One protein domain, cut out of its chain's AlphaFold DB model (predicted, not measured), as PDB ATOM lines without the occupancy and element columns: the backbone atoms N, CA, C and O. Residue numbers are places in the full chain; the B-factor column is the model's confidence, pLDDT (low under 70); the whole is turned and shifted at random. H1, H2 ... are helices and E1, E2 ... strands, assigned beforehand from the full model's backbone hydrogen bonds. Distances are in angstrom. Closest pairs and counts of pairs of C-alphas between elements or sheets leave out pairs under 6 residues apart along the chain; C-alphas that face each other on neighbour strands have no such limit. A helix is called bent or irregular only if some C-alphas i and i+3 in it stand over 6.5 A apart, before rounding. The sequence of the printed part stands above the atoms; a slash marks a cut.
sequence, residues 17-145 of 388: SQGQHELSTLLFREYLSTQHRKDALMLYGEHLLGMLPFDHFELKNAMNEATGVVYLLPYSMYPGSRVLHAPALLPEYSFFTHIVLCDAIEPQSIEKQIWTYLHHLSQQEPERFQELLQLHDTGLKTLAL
ATOM      1  N   SER A  17     -22.259  33.736  21.897       53.12
ATOM      2  CA  SER A  17     -21.665  32.894  22.922       53.12
ATOM      3  C   SER A  17     -21.772  31.411  22.576       53.12
ATOM      4  O   SER A  17     -20.890  30.636  22.935       53.12
ATOM      5  N   GLN A  18     -22.798  31.020  21.821       53.31
ATOM      6  CA  GLN A  18     -23.073  29.636  21.468       53.31
ATOM      7  C   GLN A  18     -22.123  29.127  20.376       53.31
ATOM      8  O   GLN A  18     -21.535  28.065  20.547       53.31
ATOM      9  N   GLY A  19     -21.866  29.910  19.320       58.25
ATOM     10  CA  GLY A  19     -20.913  29.525  18.268       58.25
ATOM     11  C   GLY A  19     -19.480  29.347  18.794       58.25
ATOM     12  O   GLY A  19     -18.843  28.325  18.547       58.25
ATOM     13  N   GLN A  20     -18.987  30.288  19.605       62.31
ATOM     14  CA  GLN A  20     -17.656  30.185  20.228       62.31
ATOM     15  C   GLN A  20     -17.565  29.029  21.238       62.31
ATOM     16  O   GLN A  20     -16.531  28.358  21.342       62.31
ATOM     17  N   HIS A  21     -18.646  28.765  21.974       64.06
ATOM     18  CA  HIS A  21     -18.715  27.652  22.915       64.06
ATOM     19  C   HIS A  21     -18.758  26.285  22.208       64.06
ATOM     20  O   HIS A  21     -18.082  25.343  22.623       64.06
ATOM     21  N   GLU A  22     -19.483  26.179  21.095       72.38
ATOM     22  CA  GLU A  22     -19.530  24.966  20.273       72.38
ATOM     23  C   GLU A  22     -18.178  24.694  19.600       72.38
ATOM     24  O   GLU A  22     -17.683  23.566  19.661       72.38
ATOM     25  N   LEU A  23     -17.519  25.725  19.050       78.00
ATOM     26  CA  LEU A  23     -16.191  25.565  18.455       78.00
ATOM     27  C   LEU A  23     -15.129  25.192  19.493       78.00
ATOM     28  O   LEU A  23     -14.321  24.304  19.235       78.00
ATOM     29  N   SER A  24     -15.127  25.825  20.671       76.00
ATOM     30  CA  SER A  24     -14.173  25.460  21.731       76.00
ATOM     31  C   SER A  24     -14.371  24.007  22.172       76.00
ATOM     32  O   SER A  24     -13.399  23.265  22.309       76.00
ATOM     33  N   THR A  25     -15.620  23.551  22.277       80.25
ATOM     34  CA  THR A  25     -15.932  22.142  22.558       80.25
ATOM     35  C   THR A  25     -15.391  21.208  21.473       80.25
ATOM     36  O   THR A  25     -14.851  20.151  21.796       80.25
ATOM     37  N   LEU A  26     -15.488  21.585  20.194       83.00
ATOM     38  CA  LEU A  26     -14.923  20.809  19.087       83.00
ATOM     39  C   LEU A  26     -13.388  20.804  19.114       83.00
ATOM     40  O   LEU A  26     -12.778  19.744  19.026       83.00
ATOM     41  N   LEU A  27     -12.738  21.953  19.307       82.56
ATOM     42  CA  LEU A  27     -11.276  22.051  19.280       82.56
ATOM     43  C   LEU A  27     -10.591  21.248  20.395       82.56
ATOM     44  O   LEU A  27      -9.547  20.640  20.135       82.56
ATOM     45  N   PHE A  28     -11.177  21.196  21.596       81.12
ATOM     46  CA  PHE A  28     -10.603  20.508  22.763       81.12
ATOM     47  C   PHE A  28     -11.114  19.072  22.973       81.12
ATOM     48  O   PHE A  28     -10.734  18.414  23.942       81.12
ATOM     49  N   ARG A  29     -11.955  18.554  22.071       84.19
ATOM     50  CA  ARG A  29     -12.441  17.170  22.112       84.19
ATOM     51  C   ARG A  29     -11.396  16.181  21.576       84.19
ATOM     52  O   ARG A  29     -10.667  16.471  20.630       84.19
ATOM     53  N   GLU A  30     -11.385  14.966  22.128       84.75
ATOM     54  CA  GLU A  30     -10.627  13.839  21.571       84.75
ATOM     55  C   GLU A  30     -11.311  13.243  20.329       84.75
ATOM     56  O   GLU A  30     -12.504  12.919  20.335       84.75
ATOM     57  N   TYR A  31     -10.526  13.054  19.265       87.75
ATOM     58  CA  TYR A  31     -10.975  12.471  18.002       87.75
ATOM     59  C   TYR A  31     -10.297  11.132  17.737       87.75
ATOM     60  O   TYR A  31      -9.134  10.920  18.066       87.75
ATOM     61  N   LEU A  32     -11.033  10.245  17.069       85.75
ATOM     62  CA  LEU A  32     -10.557   8.909  16.690       85.75
ATOM     63  C   LEU A  32      -9.402   8.947  15.673       85.75
ATOM     64  O   LEU A  32      -8.609   8.011  15.609       85.75
ATOM     65  N   SER A  33      -9.324  10.000  14.857       91.00
ATOM     66  CA  SER A  33      -8.268  10.218  13.867       91.00
ATOM     67  C   SER A  33      -8.199  11.693  13.459       91.00
ATOM     68  O   SER A  33      -9.126  12.465  13.718       91.00
ATOM     69  N   THR A  34      -7.122  12.078  12.771       87.88
ATOM     70  CA  THR A  34      -6.988  13.404  12.143       87.88
ATOM     71  C   THR A  34      -8.073  13.656  11.102       87.88
ATOM     72  O   THR A  34      -8.626  14.750  11.061       87.88
ATOM     73  N   GLN A  35      -8.444  12.638  10.318       88.69
ATOM     74  CA  GLN A  35      -9.533  12.747   9.347       88.69
ATOM     75  C   GLN A  35     -10.883  12.976  10.034       88.69
ATOM     76  O   GLN A  35     -11.621  13.864   9.635       88.69
ATOM     77  N   HIS A  36     -11.179  12.255  11.121       89.06
ATOM     78  CA  HIS A  36     -12.420  12.458  11.872       89.06
ATOM     79  C   HIS A  36     -12.494  13.871  12.476       89.06
ATOM     80  O   HIS A  36     -13.564  14.475  12.507       89.06
ATOM     81  N   ARG A  37     -11.354  14.426  12.914       91.69
ATOM     82  CA  ARG A  37     -11.272  15.832  13.332       91.69
ATOM     83  C   ARG A  37     -11.545  16.782  12.165       91.69
ATOM     84  O   ARG A  37     -12.360  17.687  12.320       91.69
ATOM     85  N   LYS A  38     -10.927  16.538  11.002       89.75
ATOM     86  CA  LYS A  38     -11.135  17.316   9.770       89.75
ATOM     87  C   LYS A  38     -12.619  17.336   9.378       89.75
ATOM     88  O   LYS A  38     -13.187  18.406   9.193       89.75
ATOM     89  N   ASP A  39     -13.266  16.176   9.325       90.44
ATOM     90  CA  ASP A  39     -14.674  16.053   8.932       90.44
ATOM     91  C   ASP A  39     -15.605  16.785   9.911       90.44
ATOM     92  O   ASP A  39     -16.523  17.489   9.493       90.44
ATOM     93  N   ALA A  40     -15.346  16.682  11.219       89.94
ATOM     94  CA  ALA A  40     -16.144  17.371  12.231       89.94
ATOM     95  C   ALA A  40     -16.047  18.900  12.124       89.94
ATOM     96  O   ALA A  40     -17.057  19.589  12.271       89.94
ATOM     97  N   LEU A  41     -14.852  19.433  11.852       91.31
ATOM     98  CA  LEU A  41     -14.656  20.867  11.639       91.31
ATOM     99  C   LEU A  41     -15.297  21.335  10.326       91.31
ATOM    100  O   LEU A  41     -15.943  22.378  10.317       91.31
ATOM    101  N   MET A  42     -15.216  20.551   9.246       92.62
ATOM    102  CA  MET A  42     -15.913  20.861   7.988       92.62
ATOM    103  C   MET A  42     -17.433  20.929   8.164       92.62
ATOM    104  O   MET A  42     -18.051  21.871   7.675       92.62
ATOM    105  N   LEU A  43     -18.029  19.979   8.896       90.00
ATOM    106  CA  LEU A  43     -19.471  19.962   9.184       90.00
ATOM    107  C   LEU A  43     -19.906  21.145  10.055       90.00
ATOM    108  O   LEU A  43     -20.970  21.722   9.841       90.00
ATOM    109  N   TYR A  44     -19.082  21.530  11.030       87.81
ATOM    110  CA  TYR A  44     -19.342  22.739  11.807       87.81
ATOM    111  C   TYR A  44     -19.265  23.994  10.926       87.81
ATOM    112  O   TYR A  44     -20.134  24.860  11.012       87.81
ATOM    113  N   GLY A  45     -18.275  24.068  10.032       86.44
ATOM    114  CA  GLY A  45     -18.186  25.117   9.019       86.44
ATOM    115  C   GLY A  45     -19.416  25.161   8.108       86.44
ATOM    116  O   GLY A  45     -19.929  26.242   7.846       86.44
ATOM    117  N   GLU A  46     -19.940  24.005   7.688       87.31
ATOM    118  CA  GLU A  46     -21.172  23.909   6.894       87.31
ATOM    119  C   GLU A  46     -22.387  24.456   7.643       87.31
ATOM    120  O   GLU A  46     -23.148  25.246   7.087       87.31
ATOM    121  N   HIS A  47     -22.540  24.091   8.916       83.88
ATOM    122  CA  HIS A  47     -23.601  24.627   9.766       83.88
ATOM    123  C   HIS A  47     -23.512  26.155   9.904       83.88
ATOM    124  O   HIS A  47     -24.532  26.839   9.894       83.88
ATOM    125  N   LEU A  48     -22.295  26.695  10.007       82.62
ATOM    126  CA  LEU A  48     -22.058  28.124  10.200       82.62
ATOM    127  C   LEU A  48     -22.261  28.928   8.907       82.62
ATOM    128  O   LEU A  48     -22.911  29.973   8.923       82.62
ATOM    129  N   LEU A  49     -21.730  28.441   7.784       82.00
ATOM    130  CA  LEU A  49     -21.784  29.119   6.485       82.00
ATOM    131  C   LEU A  49     -23.071  28.822   5.697       82.00
ATOM    132  O   LEU A  49     -23.340  29.483   4.696       82.00
ATOM    133  N   GLY A  50     -23.850  27.817   6.109       84.31
ATOM    134  CA  GLY A  50     -24.997  27.297   5.358       84.31
ATOM    135  C   GLY A  50     -24.610  26.465   4.129       84.31
ATOM    136  O   GLY A  50     -25.479  26.095   3.341       84.31
ATOM    137  N   MET A  51     -23.317  26.194   3.943       87.75
ATOM    138  CA  MET A  51     -22.765  25.389   2.856       87.75
ATOM    139  C   MET A  51     -21.370  24.876   3.212       87.75
ATOM    140  O   MET A  51     -20.645  25.523   3.968       87.75
ATOM    141  N   LEU A  52     -20.980  23.738   2.638       90.44
ATOM    142  CA  LEU A  52     -19.686  23.123   2.914       90.44
ATOM    143  C   LEU A  52     -18.526  24.068   2.519       90.44
ATOM    144  O   LEU A  52     -18.470  24.479   1.356       90.44
ATOM    145  N   PRO A  53     -17.603  24.406   3.443       92.62
ATOM    146  CA  PRO A  53     -16.418  25.201   3.128       92.62
ATOM    147  C   PRO A  53     -15.567  24.563   2.026       92.62
ATOM    148  O   PRO A  53     -15.575  23.344   1.860       92.62
ATOM    149  N   PHE A  54     -14.766  25.368   1.324       93.44
ATOM    150  CA  PHE A  54     -13.771  24.836   0.391       93.44
ATOM    151  C   PHE A  54     -12.714  24.014   1.135       93.44
ATOM    152  O   PHE A  54     -12.377  22.909   0.723       93.44
ATOM    153  N   ASP A  55     -12.194  24.540   2.243       94.12
ATOM    154  CA  ASP A  55     -11.314  23.832   3.175       94.12
ATOM    155  C   ASP A  55     -11.308  24.546   4.534       94.12
ATOM    156  O   ASP A  55     -11.964  25.577   4.706       94.12
ATOM    157  N   HIS A  56     -10.552  24.027   5.498       93.81
ATOM    158  CA  HIS A  56     -10.277  24.726   6.748       93.81
ATOM    159  C   HIS A  56      -8.865  24.458   7.269       93.81
ATOM    160  O   HIS A  56      -8.229  23.462   6.924       93.81
ATOM    161  N   PHE A  57      -8.412  25.312   8.182       92.88
ATOM    162  CA  PHE A  57      -7.248  25.033   9.013       92.88
ATOM    163  C   PHE A  57      -7.377  25.677  10.395       92.88
ATOM    164  O   PHE A  57      -8.057  26.685  10.589       92.88
ATOM    165  N   GLU A  58      -6.726  25.067  11.381       92.50
ATOM    166  CA  GLU A  58      -6.732  25.546  12.762       92.50
ATOM    167  C   GLU A  58      -5.723  26.684  12.943       92.50
ATOM    168  O   GLU A  58      -4.562  26.561  12.546       92.50
ATOM    169  N   LEU A  59      -6.155  27.762  13.597       89.31
ATOM    170  CA  LEU A  59      -5.268  28.807  14.093       89.31
ATOM    171  C   LEU A  59      -4.655  28.366  15.406       89.31
ATOM    172  O   LEU A  59      -5.360  27.865  16.283       89.31
ATOM    173  N   LYS A  60      -3.353  28.594  15.552       90.00
ATOM    174  CA  LYS A  60      -2.607  28.218  16.748       90.00
ATOM    175  C   LYS A  60      -1.883  29.397  17.378       90.00
ATOM    176  O   LYS A  60      -1.403  30.293  16.679       90.00
ATOM    177  N   ASN A  61      -1.775  29.378  18.704       87.50
ATOM    178  CA  ASN A  61      -0.939  30.318  19.450       87.50
ATOM    179  C   ASN A  61       0.551  29.920  19.395       87.50
ATOM    180  O   ASN A  61       0.936  28.901  18.820       87.50
ATOM    181  N   ALA A  62       1.406  30.715  20.045       85.62
ATOM    182  CA  ALA A  62       2.842  30.442  20.143       85.62
ATOM    183  C   ALA A  62       3.182  29.126  20.877       85.62
ATOM    184  O   ALA A  62       4.276  28.596  20.699       85.62
ATOM    185  N   MET A  63       2.255  28.593  21.680       85.94
ATOM    186  CA  MET A  63       2.373  27.299  22.362       85.94
ATOM    187  C   MET A  63       1.812  26.135  21.524       85.94
ATOM    188  O   MET A  63       1.776  25.004  22.001       85.94
ATOM    189  N   ASN A  64       1.433  26.387  20.261       85.00
ATOM    190  CA  ASN A  64       0.853  25.421  19.323       85.00
ATOM    191  C   ASN A  64      -0.525  24.871  19.760       85.00
ATOM    192  O   ASN A  64      -0.943  23.803  19.312       85.00
ATOM    193  N   GLU A  65      -1.242  25.611  20.602       86.12
ATOM    194  CA  GLU A  65      -2.611  25.305  21.024       86.12
ATOM    195  C   GLU A  65      -3.612  25.975  20.080       86.12
ATOM    196  O   GLU A  65      -3.384  27.101  19.633       86.12
ATOM    197  N   ALA A  66      -4.720  25.293  19.778       86.00
ATOM    198  CA  ALA A  66      -5.734  25.806  18.866       86.00
ATOM    199  C   ALA A  66      -6.511  26.977  19.495       86.00
ATOM    200  O   ALA A  66      -7.156  26.821  20.529       86.00
ATOM    201  N   THR A  67      -6.479  28.136  18.843       83.12
ATOM    202  CA  THR A  67      -7.172  29.364  19.265       83.12
ATOM    203  C   THR A  67      -8.355  29.718  18.374       83.12
ATOM    204  O   THR A  67      -9.084  30.665  18.664       83.12
ATOM    205  N   GLY A  68      -8.562  28.987  17.280       86.62
ATOM    206  CA  GLY A  68      -9.652  29.221  16.344       86.62
ATOM    207  C   GLY A  68      -9.533  28.369  15.088       86.62
ATOM    208  O   GLY A  68      -8.630  27.542  14.966       86.62
ATOM    209  N   VAL A  69     -10.438  28.591  14.142       89.88
ATOM    210  CA  VAL A  69     -10.450  27.925  12.835       89.88
ATOM    211  C   VAL A  69     -10.699  28.957  11.744       89.88
ATOM    212  O   VAL A  69     -11.549  29.838  11.889       89.88
ATOM    213  N   VAL A  70      -9.950  28.835  10.653       89.94
ATOM    214  CA  VAL A  70     -10.204  29.544   9.400       89.94
ATOM    215  C   VAL A  70     -10.888  28.587   8.438       89.94
ATOM    216  O   VAL A  70     -10.369  27.507   8.167       89.94
ATOM    217  N   TYR A  71     -12.026  29.005   7.899       90.25
ATOM    218  CA  TYR A  71     -12.734  28.337   6.814       90.25
ATOM    219  C   TYR A  71     -12.478  29.082   5.512       90.25
ATOM    220  O   TYR A  71     -12.659  30.296   5.453       90.25
ATOM    221  N   LEU A  72     -12.079  28.371   4.464       92.31
ATOM    222  CA  LEU A  72     -11.991  28.929   3.122       92.31
ATOM    223  C   LEU A  72     -13.364  28.884   2.472       92.31
ATOM    224  O   LEU A  72     -14.036  27.851   2.469       92.31
ATOM    225  N   LEU A  73     -13.791  30.021   1.941       90.31
ATOM    226  CA  LEU A  73     -15.125  30.155   1.385       90.31
ATOM    227  C   LEU A  73     -15.227  29.398   0.050       90.31
ATOM    228  O   LEU A  73     -14.313  29.485  -0.770       90.31
ATOM    229  N   PRO A  74     -16.336  28.680  -0.194       89.88
ATOM    230  CA  PRO A  74     -16.566  27.914  -1.423       89.88
ATOM    231  C   PRO A  74     -17.133  28.771  -2.572       89.88
ATOM    232  O   PRO A  74     -17.605  28.243  -3.574       89.88
ATOM    233  N   TYR A  75     -17.117  30.096  -2.424       85.06
ATOM    234  CA  TYR A  75     -17.553  31.076  -3.416       85.06
ATOM    235  C   TYR A  75     -16.681  32.326  -3.318       85.06
ATOM    236  O   TYR A  75     -16.184  32.661  -2.242       85.06
ATOM    237  N   SER A  76     -16.533  33.045  -4.425       80.00
ATOM    238  CA  SER A  76     -15.757  34.283  -4.487       80.00
ATOM    239  C   SER A  76     -16.559  35.475  -3.971       80.00
ATOM    240  O   SER A  76     -17.751  35.616  -4.248       80.00
ATOM    241  N   MET A  77     -15.879  36.400  -3.298       73.12
ATOM    242  CA  MET A  77     -16.385  37.745  -3.021       73.12
ATOM    243  C   MET A  77     -15.407  38.779  -3.580       73.12
ATOM    244  O   MET A  77     -14.210  38.515  -3.688       73.12
ATOM    245  N   TYR A  78     -15.891  39.971  -3.942       64.25
ATOM    246  CA  TYR A  78     -14.986  41.040  -4.376       64.25
ATOM    247  C   TYR A  78     -14.164  41.555  -3.186       64.25
ATOM    248  O   TYR A  78     -14.732  41.709  -2.103       64.25
ATOM    249  N   PRO A  79     -12.877  41.903  -3.365       59.03
ATOM    250  CA  PRO A  79     -12.100  42.637  -2.365       59.03
ATOM    251  C   PRO A  79     -12.856  43.870  -1.870       59.03
ATOM    252  O   PRO A  79     -13.415  44.626  -2.662       59.03
ATOM    253  N   GLY A  80     -12.939  44.042  -0.551       54.34
ATOM    254  CA  GLY A  80     -13.744  45.096   0.074       54.34
ATOM    255  C   GLY A  80     -15.232  44.761   0.248       54.34
ATOM    256  O   GLY A  80     -15.921  45.455   1.000       54.34
ATOM    257  N   SER A  81     -15.728  43.670  -0.352       53.22
ATOM    258  CA  SER A  81     -16.995  43.063   0.066       53.22
ATOM    259  C   SER A  81     -16.792  42.519   1.464       53.22
ATOM    260  O   SER A  81     -16.049  41.566   1.687       53.22
ATOM    261  N   ARG A  82     -17.455  43.143   2.428       48.97
ATOM    262  CA  ARG A  82     -17.574  42.542   3.744       48.97
ATOM    263  C   ARG A  82     -18.540  41.381   3.600       48.97
ATOM    264  O   ARG A  82     -19.641  41.572   3.081       48.97
ATOM    265  N   VAL A  83     -18.160  40.214   4.118       48.00
ATOM    266  CA  VAL A  83     -19.167  39.255   4.575       48.00
ATOM    267  C   VAL A  83     -20.152  40.076   5.405       48.00
ATOM    268  O   VAL A  83     -19.728  40.852   6.272       48.00
ATOM    269  N   LEU A  84     -21.444  40.011   5.075       38.34
ATOM    270  CA  LEU A  84     -22.471  40.595   5.931       38.34
ATOM    271  C   LEU A  84     -22.157  40.106   7.344       38.34
ATOM    272  O   LEU A  84     -22.067  38.902   7.560       38.34
ATOM    273  N   HIS A  85     -21.911  41.038   8.266       44.56
ATOM    274  CA  HIS A  85     -21.438  40.721   9.614       44.56
ATOM    275  C   HIS A  85     -19.965  40.253   9.654       44.56
ATOM    276  O   HIS A  85     -19.667  39.185  10.177       44.56
ATOM    277  N   ALA A  86     -19.027  41.115   9.209       38.91
ATOM    278  CA  ALA A  86     -17.570  41.101   9.500       38.91
ATOM    279  C   ALA A  86     -17.103  42.365  10.289       38.91
ATOM    280  O   ALA A  86     -17.415  43.475   9.831       38.91
ATOM    281  N   PRO A  87     -16.429  42.277  11.470       37.84
ATOM    282  CA  PRO A  87     -16.113  43.469  12.262       37.84
ATOM    283  C   PRO A  87     -15.144  44.367  11.488       37.84
ATOM    284  O   PRO A  87     -14.391  43.894  10.641       37.84
ATOM    285  N   ALA A  88     -15.133  45.671  11.783       41.81
ATOM    286  CA  ALA A  88     -14.364  46.697  11.058       41.81
ATOM    287  C   ALA A  88     -12.823  46.508  11.056       41.81
ATOM    288  O   ALA A  88     -12.110  47.359  10.535       41.81
ATOM    289  N   LEU A  89     -12.329  45.413  11.637       45.88
ATOM    290  CA  LEU A  89     -10.928  45.026  11.796       45.88
ATOM    291  C   LEU A  89     -10.575  43.737  11.038       45.88
ATOM    292  O   LEU A  89      -9.483  43.209  11.244       45.88
ATOM    293  N   LEU A  90     -11.478  43.193  10.208       51.19
ATOM    294  CA  LEU A  90     -11.098  42.038   9.407       51.19
ATOM    295  C   LEU A  90      -9.987  42.422   8.413       51.19
ATOM    296  O   LEU A  90     -10.110  43.437   7.726       51.19
ATOM    297  N   PRO A  91      -8.920  41.619   8.328       59.19
ATOM    298  CA  PRO A  91      -7.834  41.830   7.381       59.19
ATOM    299  C   PRO A  91      -8.300  41.734   5.922       59.19
ATOM    300  O   PRO A  91      -9.384  41.215   5.626       59.19
ATOM    301  N   GLU A  92      -7.448  42.175   4.995       64.56
ATOM    302  CA  GLU A  92      -7.740  42.204   3.553       64.56
ATOM    303  C   GLU A  92      -8.106  40.816   2.982       64.56
ATOM    304  O   GLU A  92      -8.845  40.733   2.010       64.56
ATOM    305  N   TYR A  93      -7.712  39.714   3.633       70.75
ATOM    306  CA  TYR A  93      -8.031  38.322   3.265       70.75
ATOM    307  C   TYR A  93      -9.425  37.810   3.681       70.75
ATOM    308  O   TYR A  93      -9.766  36.646   3.453       70.75
ATOM    309  N   SER A  94     -10.271  38.652   4.269       68.06
ATOM    310  CA  SER A  94     -11.652  38.276   4.619       68.06
ATOM    311  C   SER A  94     -12.570  38.007   3.418       68.06
ATOM    312  O   SER A  94     -13.662  37.474   3.601       68.06
ATOM    313  N   PHE A  95     -12.145  38.315   2.184       76.56
ATOM    314  CA  PHE A  95     -12.948  38.013   0.990       76.56
ATOM    315  C   PHE A  95     -12.977  36.520   0.618       76.56
ATOM    316  O   PHE A  95     -13.858  36.110  -0.130       76.56
ATOM    317  N   PHE A  96     -12.026  35.713   1.097       85.56
ATOM    318  CA  PHE A  96     -11.963  34.272   0.802       85.56
ATOM    319  C   PHE A  96     -11.921  33.402   2.056       85.56
ATOM    320  O   PHE A  96     -11.868  32.176   1.959       85.56
ATOM    321  N   THR A  97     -11.960  34.024   3.235       87.06
ATOM    322  CA  THR A  97     -11.876  33.335   4.518       87.06
ATOM    323  C   THR A  97     -12.999  33.757   5.461       87.06
ATOM    324  O   THR A  97     -13.421  34.911   5.485       87.06
ATOM    325  N   HIS A  98     -13.455  32.819   6.285       84.25
ATOM    326  CA  HIS A  98     -14.286  33.068   7.453       84.25
ATOM    327  C   HIS A  98     -13.547  32.576   8.696       84.25
ATOM    328  O   HIS A  98     -13.159  31.412   8.773       84.25
ATOM    329  N   ILE A  99     -13.323  33.462   9.665       83.25
ATOM    330  CA  ILE A  99     -12.473  33.182  10.827       83.25
ATOM    331  C   ILE A  99     -13.336  33.137  12.082       83.25
ATOM    332  O   ILE A  99     -14.025  34.107  12.398       83.25
ATOM    333  N   VAL A 100     -13.240  32.040  12.831       83.31
ATOM    334  CA  VAL A 100     -13.897  31.881  14.131       83.31
ATOM    335  C   VAL A 100     -12.829  31.702  15.202       83.31
ATOM    336  O   VAL A 100     -12.016  30.781  15.132       83.31
ATOM    337  N   LEU A 101     -12.821  32.592  16.194       81.38
ATOM    338  CA  LEU A 101     -11.840  32.601  17.279       81.38
ATOM    339  C   LEU A 101     -12.469  32.112  18.588       81.38
ATOM    340  O   LEU A 101     -13.568  32.535  18.950       81.38
ATOM    341  N   CYS A 102     -11.740  31.256  19.299       78.25
ATOM    342  CA  CYS A 102     -12.027  30.839  20.673       78.25
ATOM    343  C   CYS A 102     -11.170  31.593  21.696       78.25
ATOM    344  O   CYS A 102     -11.582  31.726  22.845       78.25
ATOM    345  N   ASP A 103     -10.000  32.084  21.284       73.56
ATOM    346  CA  ASP A 103      -9.095  32.875  22.118       73.56
ATOM    347  C   ASP A 103      -8.465  34.020  21.307       73.56
ATOM    348  O   ASP A 103      -8.517  34.042  20.072       73.56
ATOM    349  N   ALA A 104      -7.884  34.995  22.003       75.00
ATOM    350  CA  ALA A 104      -7.220  36.134  21.397       75.00
ATOM    351  C   ALA A 104      -5.948  35.701  20.654       75.00
ATOM    352  O   ALA A 104      -5.061  35.047  21.201       75.00
ATOM    353  N   ILE A 105      -5.834  36.135  19.401       77.69
ATOM    354  CA  ILE A 105      -4.650  35.951  18.565       77.69
ATOM    355  C   ILE A 105      -4.349  37.261  17.836       77.69
ATOM    356  O   ILE A 105      -5.256  37.993  17.437       77.69
ATOM    357  N   GLU A 106      -3.066  37.582  17.685       79.19
ATOM    358  CA  GLU A 106      -2.646  38.793  16.986       79.19
ATOM    359  C   GLU A 106      -2.949  38.690  15.477       79.19
ATOM    360  O   GLU A 106      -2.641  37.659  14.872       79.19
ATOM    361  N   PRO A 107      -3.478  39.747  14.827       77.19
ATOM    362  CA  PRO A 107      -3.819  39.717  13.399       77.19
ATOM    363  C   PRO A 107      -2.663  39.306  12.472       77.19
ATOM    364  O   PRO A 107      -2.870  38.569  11.510       77.19
ATOM    365  N   GLN A 108      -1.430  39.711  12.791       80.06
ATOM    366  CA  GLN A 108      -0.227  39.336  12.032       80.06
ATOM    367  C   GLN A 108       0.065  37.826  12.103       80.06
ATOM    368  O   GLN A 108       0.581  37.236  11.155       80.06
ATOM    369  N   SER A 109      -0.281  37.177  13.221       84.19
ATOM    370  CA  SER A 109      -0.131  35.727  13.379       84.19
ATOM    371  C   SER A 109      -1.141  34.965  12.521       84.19
ATOM    372  O   SER A 109      -0.781  33.960  11.907       84.19
ATOM    373  N   ILE A 110      -2.381  35.461  12.428       83.69
ATOM    374  CA  ILE A 110      -3.410  34.900  11.537       83.69
ATOM    375  C   ILE A 110      -2.928  34.962  10.087       83.69
ATOM    376  O   ILE A 110      -2.929  33.948   9.393       83.69
ATOM    377  N   GLU A 111      -2.472  36.137   9.655       82.50
ATOM    378  CA  GLU A 111      -1.976  36.369   8.301       82.50
ATOM    379  C   GLU A 111      -0.858  35.381   7.939       82.50
ATOM    380  O   GLU A 111      -0.948  34.649   6.953       82.50
ATOM    381  N   LYS A 112       0.164  35.278   8.793       86.12
ATOM    382  CA  LYS A 112       1.275  34.344   8.589       86.12
ATOM    383  C   LYS A 112       0.810  32.888   8.502       86.12
ATOM    384  O   LYS A 112       1.382  32.108   7.737       86.12
ATOM    385  N   GLN A 113      -0.199  32.500   9.281       91.12
ATOM    386  CA  GLN A 113      -0.756  31.147   9.243       91.12
ATOM    387  C   GLN A 113      -1.554  30.884   7.959       91.12
ATOM    388  O   GLN A 113      -1.412  29.799   7.402       91.12
ATOM    389  N   ILE A 114      -2.284  31.873   7.427       88.88
ATOM    390  CA  ILE A 114      -2.912  31.793   6.095       88.88
ATOM    391  C   ILE A 114      -1.846  31.589   5.012       88.88
ATOM    392  O   ILE A 114      -1.971  30.681   4.193       88.88
ATOM    393  N   TRP A 115      -0.763  32.372   5.032       88.56
ATOM    394  CA  TRP A 115       0.332  32.224   4.062       88.56
ATOM    395  C   TRP A 115       1.020  30.868   4.160       88.56
ATOM    396  O   TRP A 115       1.294  30.230   3.145       88.56
ATOM    397  N   THR A 116       1.241  30.390   5.384       90.94
ATOM    398  CA  THR A 116       1.807  29.059   5.626       90.94
ATOM    399  C   THR A 116       0.884  27.964   5.091       90.94
ATOM    400  O   THR A 116       1.364  27.018   4.470       90.94
ATOM    401  N   TYR A 117      -0.429  28.103   5.289       92.94
ATOM    402  CA  TYR A 117      -1.418  27.185   4.738       92.94
ATOM    403  C   TYR A 117      -1.389  27.190   3.202       92.94
ATOM    404  O   TYR A 117      -1.282  26.122   2.608       92.94
ATOM    405  N   LEU A 118      -1.403  28.360   2.554       91.69
ATOM    406  CA  LEU A 118      -1.373  28.457   1.089       91.69
ATOM    407  C   LEU A 118      -0.093  27.857   0.500       91.69
ATOM    408  O   LEU A 118      -0.157  27.114  -0.476       91.69
ATOM    409  N   HIS A 119       1.055  28.109   1.130       91.88
ATOM    410  CA  HIS A 119       2.317  27.480   0.747       91.88
ATOM    411  C   HIS A 119       2.293  25.960   0.963       91.88
ATOM    412  O   HIS A 119       2.859  25.208   0.178       91.88
ATOM    413  N   HIS A 120       1.674  25.463   2.033       93.12
ATOM    414  CA  HIS A 120       1.541  24.021   2.234       93.12
ATOM    415  C   HIS A 120       0.633  23.390   1.172       93.12
ATOM    416  O   HIS A 120       0.995  22.366   0.593       93.12
ATOM    417  N   LEU A 121      -0.500  24.034   0.880       93.38
ATOM    418  CA  LEU A 121      -1.465  23.586  -0.117       93.38
ATOM    419  C   LEU A 121      -0.823  23.513  -1.507       93.38
ATOM    420  O   LEU A 121      -0.978  22.500  -2.183       93.38
ATOM    421  N   SER A 122      -0.024  24.514  -1.897       91.81
ATOM    422  CA  SER A 122       0.667  24.511  -3.195       91.81
ATOM    423  C   SER A 122       1.681  23.371  -3.350       91.81
ATOM    424  O   SER A 122       1.896  22.894  -4.460       91.81
ATOM    425  N   GLN A 123       2.277  22.900  -2.249       92.31
ATOM    426  CA  GLN A 123       3.278  21.828  -2.265       92.31
ATOM    427  C   GLN A 123       2.676  20.424  -2.131       92.31
ATOM    428  O   GLN A 123       3.234  19.472  -2.670       92.31
ATOM    429  N   GLN A 124       1.594  20.266  -1.364       94.50
ATOM    430  CA  GLN A 124       1.018  18.949  -1.060       94.50
ATOM    431  C   GLN A 124      -0.187  18.594  -1.937       94.50
ATOM    432  O   GLN A 124      -0.363  17.428  -2.279       94.50
ATOM    433  N   GLU A 125      -1.010  19.579  -2.301       94.75
ATOM    434  CA  GLU A 125      -2.261  19.392  -3.047       94.75
ATOM    435  C   GLU A 125      -2.355  20.435  -4.186       94.75
ATOM    436  O   GLU A 125      -3.224  21.308  -4.159       94.75
ATOM    437  N   PRO A 126      -1.465  20.380  -5.201       91.94
ATOM    438  CA  PRO A 126      -1.351  21.425  -6.225       91.94
ATOM    439  C   PRO A 126      -2.631  21.619  -7.048       91.94
ATOM    440  O   PRO A 126      -2.952  22.746  -7.416       91.94
ATOM    441  N   GLU A 127      -3.389  20.549  -7.302       93.38
ATOM    442  CA  GLU A 127      -4.689  20.629  -7.987       93.38
ATOM    443  C   GLU A 127      -5.691  21.453  -7.168       93.38
ATOM    444  O   GLU A 127      -6.298  22.394  -7.673       93.38
ATOM    445  N   ARG A 128      -5.784  21.179  -5.865       94.12
ATOM    446  CA  ARG A 128      -6.672  21.900  -4.949       94.12
ATOM    447  C   ARG A 128      -6.228  23.346  -4.729       94.12
ATOM    448  O   ARG A 128      -7.055  24.243  -4.592       94.12
ATOM    449  N   PHE A 129      -4.921  23.596  -4.717       94.81
ATOM    450  CA  PHE A 129      -4.387  24.954  -4.700       94.81
ATOM    451  C   PHE A 129      -4.820  25.738  -5.945       94.81
ATOM    452  O   PHE A 129      -5.309  26.857  -5.816       94.81
ATOM    453  N   GLN A 130      -4.712  25.136  -7.133       93.69
ATOM    454  CA  GLN A 130      -5.180  25.743  -8.381       93.69
ATOM    455  C   GLN A 130      -6.687  26.028  -8.365       93.69
ATOM    456  O   GLN A 130      -7.098  27.124  -8.744       93.69
ATOM    457  N   GLU A 131      -7.506  25.103  -7.861       94.31
ATOM    458  CA  GLU A 131      -8.947  25.329  -7.678       94.31
ATOM    459  C   GLU A 131      -9.232  26.531  -6.767       94.31
ATOM    460  O   GLU A 131     -10.071  27.369  -7.098       94.31
ATOM    461  N   LEU A 132      -8.502  26.660  -5.652       94.06
ATOM    462  CA  LEU A 132      -8.638  27.798  -4.740       94.06
ATOM    463  C   LEU A 132      -8.271  29.121  -5.425       94.06
ATOM    464  O   LEU A 132      -8.985  30.112  -5.258       94.06
ATOM    465  N   LEU A 133      -7.173  29.144  -6.191       93.31
ATOM    466  CA  LEU A 133      -6.750  30.342  -6.917       93.31
ATOM    467  C   LEU A 133      -7.772  30.747  -7.970       93.31
ATOM    468  O   LEU A 133      -8.120  31.918  -8.039       93.31
ATOM    469  N   GLN A 134      -8.282  29.798  -8.755       91.62
ATOM    470  CA  GLN A 134      -9.299  30.076  -9.770       91.62
ATOM    471  C   GLN A 134     -10.609  30.553  -9.140       91.62
ATOM    472  O   GLN A 134     -11.226  31.496  -9.638       91.62
ATOM    473  N   LEU A 135     -11.015  29.945  -8.020       92.81
ATOM    474  CA  LEU A 135     -12.201  30.358  -7.279       92.81
ATOM    475  C   LEU A 135     -12.060  31.794  -6.767       92.81
ATOM    476  O   LEU A 135     -13.018  32.552  -6.831       92.81
ATOM    477  N   HIS A 136     -10.887  32.201  -6.291       90.94
ATOM    478  CA  HIS A 136     -10.679  33.503  -5.644       90.94
ATOM    479  C   HIS A 136      -9.791  34.468  -6.448       90.94
ATOM    480  O   HIS A 136      -9.231  35.404  -5.874       90.94
ATOM    481  N   ASP A 137      -9.697  34.276  -7.769       89.50
ATOM    482  CA  ASP A 137      -8.696  34.886  -8.664       89.50
ATOM    483  C   ASP A 137      -8.545  36.398  -8.458       89.50
ATOM    484  O   ASP A 137      -7.522  36.868  -7.961       89.50
ATOM    485  N   THR A 138      -9.601  37.170  -8.728       87.75
ATOM    486  CA  THR A 138      -9.601  38.639  -8.603       87.75
ATOM    487  C   THR A 138      -9.132  39.117  -7.229       87.75
ATOM    488  O   THR A 138      -8.410  40.117  -7.115       87.75
ATOM    489  N   GLY A 139      -9.562  38.427  -6.171       86.44
ATOM    490  CA  GLY A 139      -9.260  38.834  -4.810       86.44
ATOM    491  C   GLY A 139      -7.858  38.470  -4.357       86.44
ATOM    492  O   GLY A 139      -7.252  39.226  -3.604       86.44
ATOM    493  N   LEU A 140      -7.301  37.372  -4.857       90.38
ATOM    494  CA  LEU A 140      -5.913  37.005  -4.598       90.38
ATOM    495  C   LEU A 140      -4.944  37.850  -5.436       90.38
ATOM    496  O   LEU A 140      -3.905  38.251  -4.923       90.38
ATOM    497  N   LYS A 141      -5.312  38.210  -6.672       91.56
ATOM    498  CA  LYS A 141      -4.560  39.128  -7.548       91.56
ATOM    499  C   LYS A 141      -4.422  40.537  -6.954       91.56
ATOM    500  O   LYS A 141      -3.324  41.058  -6.799       91.56
ATOM    501  N   THR A 142      -5.551  41.145  -6.593       89.62
ATOM    502  CA  THR A 142      -5.792  41.581  -5.208       89.62
ATOM    503  C   THR A 142      -4.619  41.850  -4.257       89.62
ATOM    504  O   THR A 142      -3.768  42.723  -4.426       89.62
ATOM    505  N   LEU A 143      -4.599  41.000  -3.241       87.44
ATOM    506  CA  LEU A 143      -3.599  40.963  -2.190       87.44
ATOM    507  C   LEU A 143      -2.173  40.807  -2.715       87.44
ATOM    508  O   LEU A 143      -1.246  41.358  -2.133       87.44
ATOM    509  N   ALA A 144      -1.970  40.064  -3.807       91.75
ATOM    510  CA  ALA A 144      -0.642  39.867  -4.375       91.75
ATOM    511  C   ALA A 144      -0.002  41.201  -4.791       91.75
ATOM    512  O   ALA A 144       1.197  41.384  -4.630       91.75
ATOM    513  N   LEU A 145      -0.775  42.170  -5.284       92.56
ATOM    514  CA  LEU A 145      -0.235  43.490  -5.630       92.56
ATOM    515  C   LEU A 145       0.140  44.342  -4.406       92.56
ATOM    516  O   LEU A 145       0.959  45.253  -4.530       92.56
TER     517      LEU A 145
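This is residues 17 to 145 of the 388 residues of an uncharacterized protein of Deinococcus cellulosilyticus NBRC 106333 = KACC 11606 (UniProt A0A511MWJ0). A small three-stranded sheet has a helical hairpin, H1 and H2, across one face, making two layers, helices over a sheet. The long helix H4 grazes the sheet, H5 folds back from its end, and H6 turns off beyond, touching little H3. The 129 printed residues hold six named helices and three strands, H1 H2 E1 E2 H3 E3 H4 H5 H6, mixed in class; the antiparallel sheet runs E1 E2 E3. The whole is compact, with a radius of gyration of the C-alphas of 14.3 A and spans of 40 by 34 by 31 A.

H1, residues 17 to 27, begins at C-alpha 17 (-21.665, 32.894, 22.922). H2 is residues 34 to 49, 22.3 A; E1 55 to 60; E2 66 to 72, 17.2 A; H3 92 to 95, irregular at 7.2 A; E3 97 to 101. H4, residues 107 to 124, spans 25.8 A; H5 is 126 to 135; H6, 137 to 145, ends at C-alpha 145 (-0.235, 43.490, -5.630).

E1 and E2, a hairpin, are antiparallel neighbours with N 57 and O 70 within hydrogen-bond range at 2.9 A; E2 and E3 are antiparallel neighbours with N 71 and O 98 within hydrogen-bond range at 2.8 A. H1 and H2 are on the same face, at heights of 8.8 A and 9.1 A over the sheet. They only just touch, with 3 pairs of C-alphas within 8 A, the closest Leu 26 and Leu 41 at 7.5 A, at a shallow tilt of 16 degrees, opposite ways. H4 only grazes the sheet with residues 109 to 117. With residues 118 to 122 alone it touches H5, closest C-alphas Ser 122 and Phe 129 at 5.3 A, at a steep tilt of 54 degrees. H3 and H6 only just touch, with 3 pairs of C-alphas within 8 A, Phe 95 and Gly 139 the closest at 6.9 A. In H1, H2, H4, H5 and H6 every O i to N i+4 pair is within hydrogen-bond range; H3 is too short for one.

The C-alphas of Leu 32 and Leu 145 are farthest apart, 42.4 A. The printed part has no cut; the link from E2 to H3 is long. Confidence is under 70 at residues 17 to 21, 78 to 92 and 94.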